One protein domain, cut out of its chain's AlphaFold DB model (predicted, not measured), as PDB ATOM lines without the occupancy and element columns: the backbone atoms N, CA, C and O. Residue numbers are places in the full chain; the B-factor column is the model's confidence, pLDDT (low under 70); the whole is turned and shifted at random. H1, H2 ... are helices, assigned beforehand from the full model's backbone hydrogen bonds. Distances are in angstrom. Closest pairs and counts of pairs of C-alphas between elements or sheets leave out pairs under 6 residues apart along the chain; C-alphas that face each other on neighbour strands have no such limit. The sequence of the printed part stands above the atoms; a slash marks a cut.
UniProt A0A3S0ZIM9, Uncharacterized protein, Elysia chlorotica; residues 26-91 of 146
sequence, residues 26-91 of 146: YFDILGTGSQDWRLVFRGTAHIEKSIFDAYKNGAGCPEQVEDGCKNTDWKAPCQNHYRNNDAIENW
ATOM      1  N   TYR A  26     -48.686  40.089 -34.448       91.69
ATOM      2  CA  TYR A  26     -48.839  40.914 -33.262       91.69
ATOM      3  C   TYR A  26     -50.304  41.256 -32.998       91.69
ATOM      4  O   TYR A  26     -51.074  41.560 -33.909       91.69
ATOM      5  N   PHE A  27     -50.694  41.237 -31.730       92.56
ATOM      6  CA  PHE A  27     -52.078  41.305 -31.281       92.56
ATOM      7  C   PHE A  27     -52.268  42.396 -30.230       92.56
ATOM      8  O   PHE A  27     -51.374  42.679 -29.430       92.56
ATOM      9  N   ASP A  28     -53.471  42.963 -30.199       92.50
ATOM     10  CA  ASP A  28     -53.926  43.839 -29.123       92.50
ATOM     11  C   ASP A  28     -54.740  43.029 -28.102       92.50
ATOM     12  O   ASP A  28     -55.967  43.082 -28.054       92.50
ATOM     13  N   ILE A  29     -54.047  42.212 -27.308       91.19
ATOM     14  CA  ILE A  29     -54.686  41.301 -26.338       91.19
ATOM     15  C   ILE A  29     -55.377  42.074 -25.202       91.19
ATOM     16  O   ILE A  29     -56.313  41.569 -24.586       91.19
ATOM     17  N   LEU A  30     -54.903  43.287 -24.905       89.38
ATOM     18  CA  LEU A  30     -55.351  44.088 -23.765       89.38
ATOM     19  C   LEU A  30     -56.327  45.211 -24.157       89.38
ATOM     20  O   LEU A  30     -56.781  45.937 -23.275       89.38
ATOM     21  N   GLY A  31     -56.661  45.355 -25.443       88.06
ATOM     22  CA  GLY A  31     -57.586  46.375 -25.941       88.06
ATOM     23  C   GLY A  31     -57.047  47.803 -25.823       88.06
ATOM     24  O   GLY A  31     -57.815  48.730 -25.571       88.06
ATOM     25  N   THR A  32     -55.729  47.991 -25.939       88.50
ATOM     26  CA  THR A  32     -55.073  49.303 -25.811       88.50
ATOM     27  C   THR A  32     -55.040  50.092 -27.118       88.50
ATOM     28  O   THR A  32     -54.647  51.258 -27.111       88.50
ATOM     29  N   GLY A  33     -55.429  49.476 -28.236       88.56
ATOM     30  CA  GLY A  33     -55.300  50.017 -29.586       88.56
ATOM     31  C   GLY A  33     -53.941  49.745 -30.244       88.56
ATOM     32  O   GLY A  33     -53.734  50.185 -31.374       88.56
ATOM     33  N   SER A  34     -53.033  49.020 -29.579       89.56
ATOM     34  CA  SER A  34     -51.694  48.694 -30.096       89.56
ATOM     35  C   SER A  34     -51.501  47.192 -30.276       89.56
ATOM     36  O   SER A  34     -51.695  46.407 -29.349       89.56
ATOM     37  N   GLN A  35     -51.038  46.786 -31.457       90.50
ATOM     38  CA  GLN A  35     -50.666  45.403 -31.755       90.50
ATOM     39  C   GLN A  35     -49.204  45.155 -31.370       90.50
ATOM     40  O   GLN A  35     -48.332  45.094 -32.230       90.50
ATOM     41  N   ASP A  36     -48.941  45.031 -30.068       91.69
ATOM     42  CA  ASP A  36     -47.578  44.882 -29.528       91.69
ATOM     43  C   ASP A  36     -47.279  43.462 -29.014       91.69
ATOM     44  O   ASP A  36     -46.126  43.129 -28.727       91.69
ATOM     45  N   TRP A  37     -48.298  42.606 -28.869       94.44
ATOM     46  CA  TRP A  37     -48.147  41.287 -28.252       94.44
ATOM     47  C   TRP A  37     -47.980  40.189 -29.288       94.44
ATOM     48  O   TRP A  37     -48.871  39.959 -30.095       94.44
ATOM     49  N   ARG A  38     -46.880  39.445 -29.214       95.31
ATOM     50  CA  ARG A  38     -46.639  38.269 -30.057       95.31
ATOM     51  C   ARG A  38     -47.053  36.997 -29.317       95.31
ATOM     52  O   ARG A  38     -46.618  36.784 -28.185       95.31
ATOM     53  N   LEU A  39     -47.869  36.138 -29.935       95.44
ATOM     54  CA  LEU A  39     -48.258  34.860 -29.325       95.44
ATOM     55  C   LEU A  39     -47.082  33.872 -29.371       95.44
ATOM     56  O   LEU A  39     -46.671  33.426 -30.441       95.44
ATOM     57  N   VAL A  40     -46.551  33.531 -28.196       95.94
ATOM     58  CA  VAL A  40     -45.415  32.603 -28.052       95.94
ATOM     59  C   VAL A  40     -45.882  31.159 -27.885       95.94
ATOM     60  O   VAL A  40     -45.291  30.233 -28.437       95.94
ATOM     61  N   PHE A  41     -46.931  30.953 -27.097       96.88
ATOM     62  CA  PHE A  41     -47.429  29.627 -26.771       96.88
ATOM     63  C   PHE A  41     -48.913  29.678 -26.418       96.88
ATOM     64  O   PHE A  41     -49.362  30.609 -25.746       96.88
ATOM     65  N   ARG A  42     -49.653  28.646 -26.824       96.19
ATOM     66  CA  ARG A  42     -51.036  28.388 -26.419       96.19
ATOM     67  C   ARG A  42     -51.142  26.954 -25.912       96.19
ATOM     68  O   ARG A  42     -50.988  26.002 -26.675       96.19
ATOM     69  N   GLY A  43     -51.450  26.815 -24.626       96.25
ATOM     70  CA  GLY A  43     -51.902  25.554 -24.044       96.25
ATOM     71  C   GLY A  43     -53.396  25.366 -24.307       96.25
ATOM     72  O   GLY A  43     -54.170  26.310 -24.172       96.25
ATOM     73  N   THR A  44     -53.802  24.149 -24.656       95.69
ATOM     74  CA  THR A  44     -55.196  23.799 -24.963       95.69
ATOM     75  C   THR A  44     -55.612  22.699 -24.002       95.69
ATOM     76  O   THR A  44     -54.943  21.673 -23.910       95.69
ATOM     77  N   ALA A  45     -56.667  22.932 -23.227       93.00
ATOM     78  CA  ALA A  45     -57.132  21.970 -22.236       93.00
ATOM     79  C   ALA A  45     -57.753  20.729 -22.902       93.00
ATOM     80  O   ALA A  45     -58.242  20.803 -24.024       93.00
ATOM     81  N   HIS A  46     -57.772  19.606 -22.179       92.81
ATOM     82  CA  HIS A  46     -58.477  18.372 -22.563       92.81
ATOM     83  C   HIS A  46     -58.009  17.680 -23.857       92.81
ATOM     84  O   HIS A  46     -58.751  16.877 -24.409       92.81
ATOM     85  N   ILE A  47     -56.776  17.924 -24.311       94.19
ATOM     86  CA  ILE A  47     -56.203  17.244 -25.491       94.19
ATOM     87  C   ILE A  47     -55.260  16.078 -25.141       94.19
ATOM     88  O   ILE A  47     -54.551  15.582 -26.010       94.19
ATOM     89  N   GLU A  48     -55.198  15.689 -23.861       94.81
ATOM     90  CA  GLU A  48     -54.384  14.568 -23.344       94.81
ATOM     91  C   GLU A  48     -52.866  14.676 -23.615       94.81
ATOM     92  O   GLU A  48     -52.145  13.681 -23.637       94.81
ATOM     93  N   LYS A  49     -52.353  15.901 -23.778       94.94
ATOM     94  CA  LYS A  49     -50.924  16.195 -23.964       94.94
ATOM     95  C   LYS A  49     -50.390  17.081 -22.838       94.94
ATOM     96  O   LYS A  49     -51.120  17.872 -22.239       94.94
ATOM     97  N   SER A  50     -49.099  16.939 -22.545       96.06
ATOM     98  CA  SER A  50     -48.404  17.726 -21.524       96.06
ATOM     99  C   SER A  50     -48.177  19.159 -22.007       96.06
ATOM    100  O   SER A  50     -47.383  19.395 -22.916       96.06
ATOM    101  N   ILE A  51     -48.829  20.130 -21.356       95.44
ATOM    102  CA  ILE A  51     -48.588  21.563 -21.597       95.44
ATOM    103  C   ILE A  51     -47.132  21.924 -21.278       95.44
ATOM    104  O   ILE A  51     -46.522  22.719 -21.991       95.44
ATOM    105  N   PHE A  52     -46.578  21.346 -20.209       94.25
ATOM    106  CA  PHE A  52     -45.220  21.646 -19.763       94.25
ATOM    107  C   PHE A  52     -44.175  21.194 -20.784       94.25
ATOM    108  O   PHE A  52     -43.317  21.991 -21.162       94.25
ATOM    109  N   ASP A  53     -44.270  19.954 -21.273       96.00
ATOM    110  CA  ASP A  53     -43.328  19.452 -22.279       96.00
ATOM    111  C   ASP A  53     -43.507  20.208 -23.599       96.00
ATOM    112  O   ASP A  53     -42.534  20.707 -24.163       96.00
ATOM    113  N   ALA A  54     -44.755  20.436 -24.023       96.25
ATOM    114  CA  ALA A  54     -45.054  21.240 -25.203       96.25
ATOM    115  C   ALA A  54     -44.433  22.639 -25.133       96.25
ATOM    116  O   ALA A  54     -43.842  23.095 -26.106       96.25
ATOM    117  N   TYR A  55     -44.496  23.316 -23.988       95.44
ATOM    118  CA  TYR A  55     -43.844  24.609 -23.813       95.44
ATOM    119  C   TYR A  55     -42.314  24.490 -23.859       95.44
ATOM    120  O   TYR A  55     -41.641  25.155 -24.655       95.44
ATOM    121  N   LYS A  56     -41.769  23.607 -23.014       94.25
ATOM    122  CA  LYS A  56     -40.333  23.488 -22.755       94.25
ATOM    123  C   LYS A  56     -39.558  23.029 -23.985       94.25
ATOM    124  O   LYS A  56     -38.527  23.614 -24.296       94.25
ATOM    125  N   ASN A  57     -40.037  22.001 -24.679       93.94
ATOM    126  CA  ASN A  57     -39.302  21.351 -25.767       93.94
ATOM    127  C   ASN A  57     -40.139  21.094 -27.030       93.94
ATOM    128  O   ASN A  57     -39.621  20.517 -27.982       93.94
ATOM    129  N   GLY A  58     -41.402  21.529 -27.072       94.38
ATOM    130  CA  GLY A  58     -42.268  21.336 -28.238       94.38
ATOM    131  C   GLY A  58     -42.891  19.945 -28.350       94.38
ATOM    132  O   GLY A  58     -43.613  19.696 -29.315       94.38
ATOM    133  N   ALA A  59     -42.669  19.042 -27.389       94.62
ATOM    134  CA  ALA A  59     -43.251  17.706 -27.441       94.62
ATOM    135  C   ALA A  59     -44.786  17.757 -27.470       94.62
ATOM    136  O   ALA A  59     -45.430  18.444 -26.681       94.62
ATOM    137  N   GLY A  60     -45.386  17.003 -28.393       90.19
ATOM    138  CA  GLY A  60     -46.839  16.946 -28.567       90.19
ATOM    139  C   GLY A  60     -47.437  18.067 -29.429       90.19
ATOM    140  O   GLY A  60     -48.615  17.966 -29.791       90.19
ATOM    141  N   CYS A  61     -46.657  19.082 -29.817       93.06
ATOM    142  CA  CYS A  61     -47.068  20.061 -30.825       93.06
ATOM    143  C   CYS A  61     -46.930  19.455 -32.236       93.06
ATOM    144  O   CYS A  61     -45.871  18.912 -32.553       93.06
ATOM    145  N   PRO A  62     -47.963  19.526 -33.093       91.44
ATOM    146  CA  PRO A  62     -47.836  19.119 -34.490       91.44
ATOM    147  C   PRO A  62     -47.013  20.140 -35.292       91.44
ATOM    148  O   PRO A  62     -46.972  21.319 -34.943       91.44
ATOM    149  N   GLU A  63     -46.402  19.709 -36.401       87.00
ATOM    150  CA  GLU A  63     -45.710  20.620 -37.335       87.00
ATOM    151  C   GLU A  63     -46.673  21.632 -37.966       87.00
ATOM    152  O   GLU A  63     -46.335  22.798 -38.159       87.00
ATOM    153  N   GLN A  64     -47.890  21.177 -38.266       89.62
ATOM    154  CA  GLN A  64     -48.982  22.000 -38.763       89.62
ATOM    155  C   GLN A  64     -50.068  22.057 -37.700       89.62
ATOM    156  O   GLN A  64     -50.628  21.032 -37.310       89.62
ATOM    157  N   VAL A  65     -50.352  23.265 -37.231       92.25
ATOM    158  CA  VAL A  65     -51.401  23.531 -36.251       92.25
ATOM    159  C   VAL A  65     -52.505  24.365 -36.893       92.25
ATOM    160  O   VAL A  65     -52.249  25.136 -37.822       92.25
ATOM    161  N   GLU A  66     -53.723  24.220 -36.388       93.12
ATOM    162  CA  GLU A  66     -54.895  24.969 -36.826       93.12
ATOM    163  C   GLU A  66     -54.671  26.477 -36.673       93.12
ATOM    164  O   GLU A  66     -54.087  26.934 -35.687       93.12
ATOM    165  N   ASP A  67     -55.182  27.278 -37.608       91.88
ATOM    166  CA  ASP A  67     -54.989  28.734 -37.569       91.88
ATOM    167  C   ASP A  67     -55.617  29.375 -36.329       91.88
ATOM    168  O   ASP A  67     -55.074  30.340 -35.793       91.88
ATOM    169  N   GLY A  68     -56.690  28.771 -35.803       92.00
ATOM    170  CA  GLY A  68     -57.271  29.131 -34.512       92.00
ATOM    171  C   GLY A  68     -56.271  29.034 -33.360       92.00
ATOM    172  O   GLY A  68     -56.297  29.864 -32.461       92.00
ATOM    173  N   CYS A  69     -55.333  28.084 -33.390       93.50
ATOM    174  CA  CYS A  69     -54.317  27.943 -32.347       93.50
ATOM    175  C   CYS A  69     -53.214  29.012 -32.409       93.50
ATOM    176  O   CYS A  69     -52.553  29.247 -31.396       93.50
ATOM    177  N   LYS A  70     -53.009  29.645 -33.574       93.19
ATOM    178  CA  LYS A  70     -51.936  30.624 -33.836       93.19
ATOM    179  C   LYS A  70     -52.355  32.074 -33.584       93.19
ATOM    180  O   LYS A  70     -51.553  32.982 -33.781       93.19
ATOM    181  N   ASN A  71     -53.602  32.306 -33.185       91.06
ATOM    182  CA  ASN A  71     -54.158  33.640 -33.005       91.06
ATOM    183  C   ASN A  71     -54.756  33.830 -31.602       91.06
ATOM    184  O   ASN A  71     -54.716  32.932 -30.758       91.06
ATOM    185  N   THR A  72     -55.278  35.033 -31.358       90.81
ATOM    186  CA  THR A  72     -55.892  35.439 -30.084       90.81
ATOM    187  C   THR A  72     -57.424  35.483 -30.139       90.81
ATOM    188  O   THR A  72     -58.064  35.903 -29.177       90.81
ATOM    189  N   ASP A  73     -58.029  34.996 -31.231       90.38
ATOM    190  CA  ASP A  73     -59.445  34.630 -31.261       90.38
ATOM    191  C   ASP A  73     -59.617  33.285 -30.555       90.38
ATOM    192  O   ASP A  73     -59.583  32.191 -31.124       90.38
ATOM    193  N   TRP A  74     -59.806  33.377 -29.249       90.56
ATOM    194  CA  TRP A  74     -59.926  32.222 -28.377       90.56
ATOM    195  C   TRP A  74     -61.184  31.377 -28.606       90.56
ATOM    196  O   TRP A  74     -61.288  30.293 -28.031       90.56
ATOM    197  N   LYS A  75     -62.135  31.854 -29.417       92.12
ATOM    198  CA  LYS A  75     -63.333  31.097 -29.803       92.12
ATOM    199  C   LYS A  75     -63.090  30.229 -31.032       92.12
ATOM    200  O   LYS A  75     -63.856  29.293 -31.263       92.12
ATOM    201  N   ALA A  76     -62.040  30.515 -31.801       92.06
ATOM    202  CA  ALA A  76     -61.676  29.709 -32.951       92.06
ATOM    203  C   ALA A  76     -61.312  28.272 -32.519       92.06
ATOM    204  O   ALA A  76     -60.672  28.080 -31.473       92.06
ATOM    205  N   PRO A  77     -61.684  27.249 -33.314       92.00
ATOM    206  CA  PRO A  77     -61.366  25.862 -33.007       92.00
ATOM    207  C   PRO A  77     -59.854  25.650 -32.914       92.00
ATOM    208  O   PRO A  77     -59.095  26.103 -33.770       92.00
ATOM    209  N   CYS A  78     -59.425  24.936 -31.879       93.31
ATOM    210  CA  CYS A  78     -58.034  24.567 -31.671       93.31
ATOM    211  C   CYS A  78     -57.982  23.286 -30.836       93.31
ATOM    212  O   CYS A  78     -58.451  23.293 -29.700       93.31
ATOM    213  N   GLN A  79     -57.441  22.200 -31.391       95.06
ATOM    214  CA  GLN A  79     -57.340  20.889 -30.728       95.06
ATOM    215  C   GLN A  79     -55.889  20.499 -30.426       95.06
ATOM    216  O   GLN A  79     -55.585  19.352 -30.103       95.06
ATOM    217  N   ASN A  80     -54.973  21.460 -30.508       96.19
ATOM    218  CA  ASN A  80     -53.555  21.247 -30.283       96.19
ATOM    219  C   ASN A  80     -52.971  22.334 -29.390       96.19
ATOM    220  O   ASN A  80     -53.515  23.429 -29.251       96.19
ATOM    221  N   HIS A  81     -51.830  22.033 -28.780       97.06
ATOM    222  CA  HIS A  81     -50.949  23.087 -28.304       97.06
ATOM    223  C   HIS A  81     -50.333  23.796 -29.506       97.06
ATOM    224  O   HIS A  81     -50.043  23.169 -30.525       97.06
ATOM    225  N   TYR A  82     -50.102  25.093 -29.365       96.50
ATOM    226  CA  TYR A  82     -49.296  25.849 -30.310       96.50
ATOM    227  C   TYR A  82     -48.050  26.367 -29.612       96.50
ATOM    228  O   TYR A  82     -48.127  26.931 -28.521       96.50
ATOM    229  N   ARG A  83     -46.906  26.191 -30.269       95.69
ATOM    230  CA  ARG A  83     -45.615  26.732 -29.862       95.69
ATOM    231  C   ARG A  83     -45.025  27.502 -31.035       95.69
ATOM    232  O   ARG A  83     -44.777  26.931 -32.094       95.69
ATOM    233  N   ASN A  84     -44.794  28.793 -30.840       94.69
ATOM    234  CA  ASN A  84     -44.123  29.634 -31.814       94.69
ATOM    235  C   ASN A  84     -42.607  29.467 -31.658       94.69
ATOM    236  O   ASN A  84     -41.979  30.136 -30.835       94.69
ATOM    237  N   ASN A  85     -42.032  28.534 -32.421       92.19
ATOM    238  CA  ASN A  85     -40.601  28.240 -32.349       92.19
ATOM    239  C   ASN A  85     -39.751  29.468 -32.681       92.19
ATOM    240  O   ASN A  85     -38.796  29.721 -31.959       92.19
ATOM    241  N   ASP A  86     -40.145  30.285 -33.665       92.38
ATOM    242  CA  ASP A  86     -39.402  31.506 -33.986       92.38
ATOM    243  C   ASP A  86     -39.383  32.486 -32.803       92.38
ATOM    244  O   ASP A  86     -38.323  32.988 -32.439       92.38
ATOM    245  N   ALA A  87     -40.522  32.720 -32.143       93.88
ATOM    246  CA  ALA A  87     -40.567  33.611 -30.981       93.88
ATOM    247  C   ALA A  87     -39.735  33.103 -29.794       93.88
ATOM    248  O   ALA A  87     -39.182  33.909 -29.044       93.88
ATOM    249  N   ILE A  88     -39.645  31.782 -29.617       94.25
ATOM    250  CA  ILE A  88     -38.860  31.167 -28.543       94.25
ATOM    251  C   ILE A  88     -37.361  31.157 -28.871       94.25
ATOM    252  O   ILE A  88     -36.546  31.519 -28.025       94.25
ATOM    253  N   GLU A  89     -36.988  30.758 -30.083       92.75
ATOM    254  CA  GLU A  89     -35.593  30.668 -30.528       92.75
ATOM    255  C   GLU A  89     -34.971  32.057 -30.703       92.75
ATOM    256  O   GLU A  89     -33.789  32.252 -30.422       92.75
ATOM    257  N   ASN A  90     -35.783  33.050 -31.077       94.12
ATOM    258  CA  ASN A  90     -35.398  34.453 -31.180       94.12
ATOM    259  C   ASN A  90     -35.911  35.293 -29.999       94.12
ATOM    260  O   ASN A  90     -36.313  36.444 -30.191       94.12
ATOM    261  N   TRP A  91     -35.868  34.757 -28.773       95.19
ATOM    262  CA  TRP A  91     -36.254  35.479 -27.554       95.19
ATOM    263  C   TRP A  91     -35.285  36.633 -27.243       95.19
ATOM    264  O   TRP A  91     -34.341  36.519 -26.462       95.19
TER     265      TRP A  91
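What this domain is: This is residues 26 to 91 of the 146 residues of an uncharacterized protein of Elysia chlorotica (UniProt A0A3S0ZIM9). Little regular structure: mostly loops, with three short helices set apart round a middle where residues 41 to 42 pair with residues 82 to 83. At one end of the longest axis, residues 26 to 38 fold back as a loop, its two ends paired. The printed part has 66 residues, 16 of them in H1, H2 and H3, in that order, with no named strand; the class is all helix. It is compact, with a radius of gyration of the C-alphas of 12.1 A, and spans 36 by 28 by 19 A.

How they stand to each other: Residues 26 to 27 pair with residues 37 to 38, antiparallel. Residues 41 to 42 pair with residues 82 to 83, also antiparallel. H1, residues 51 to 57, H2, residues 67 to 70, and H3, residues 85 to 89, are apart from one another. In H1 and H3 every O i to N i+4 pair is within hydrogen-bond range; H2 is too short for such a pair, and its one O i to N i+3 pair is within range.

Where its parts are: H1 begins at C-alpha 51 (-48.588, 21.563, -21.597) and is 10.2 A long. H2 measures 5.2 A. H3 measures 5.9 A and ends at C-alpha 89 (-35.593, 30.668, -30.528).

The domain as a whole: The two C-alphas farthest apart, those of Gly 33 and Glu 48, are 36.0 A apart. The link from H2 to H3 is long, with 14 residues. The printed part has no cut, and no printed residue is under 70 in pLDDT.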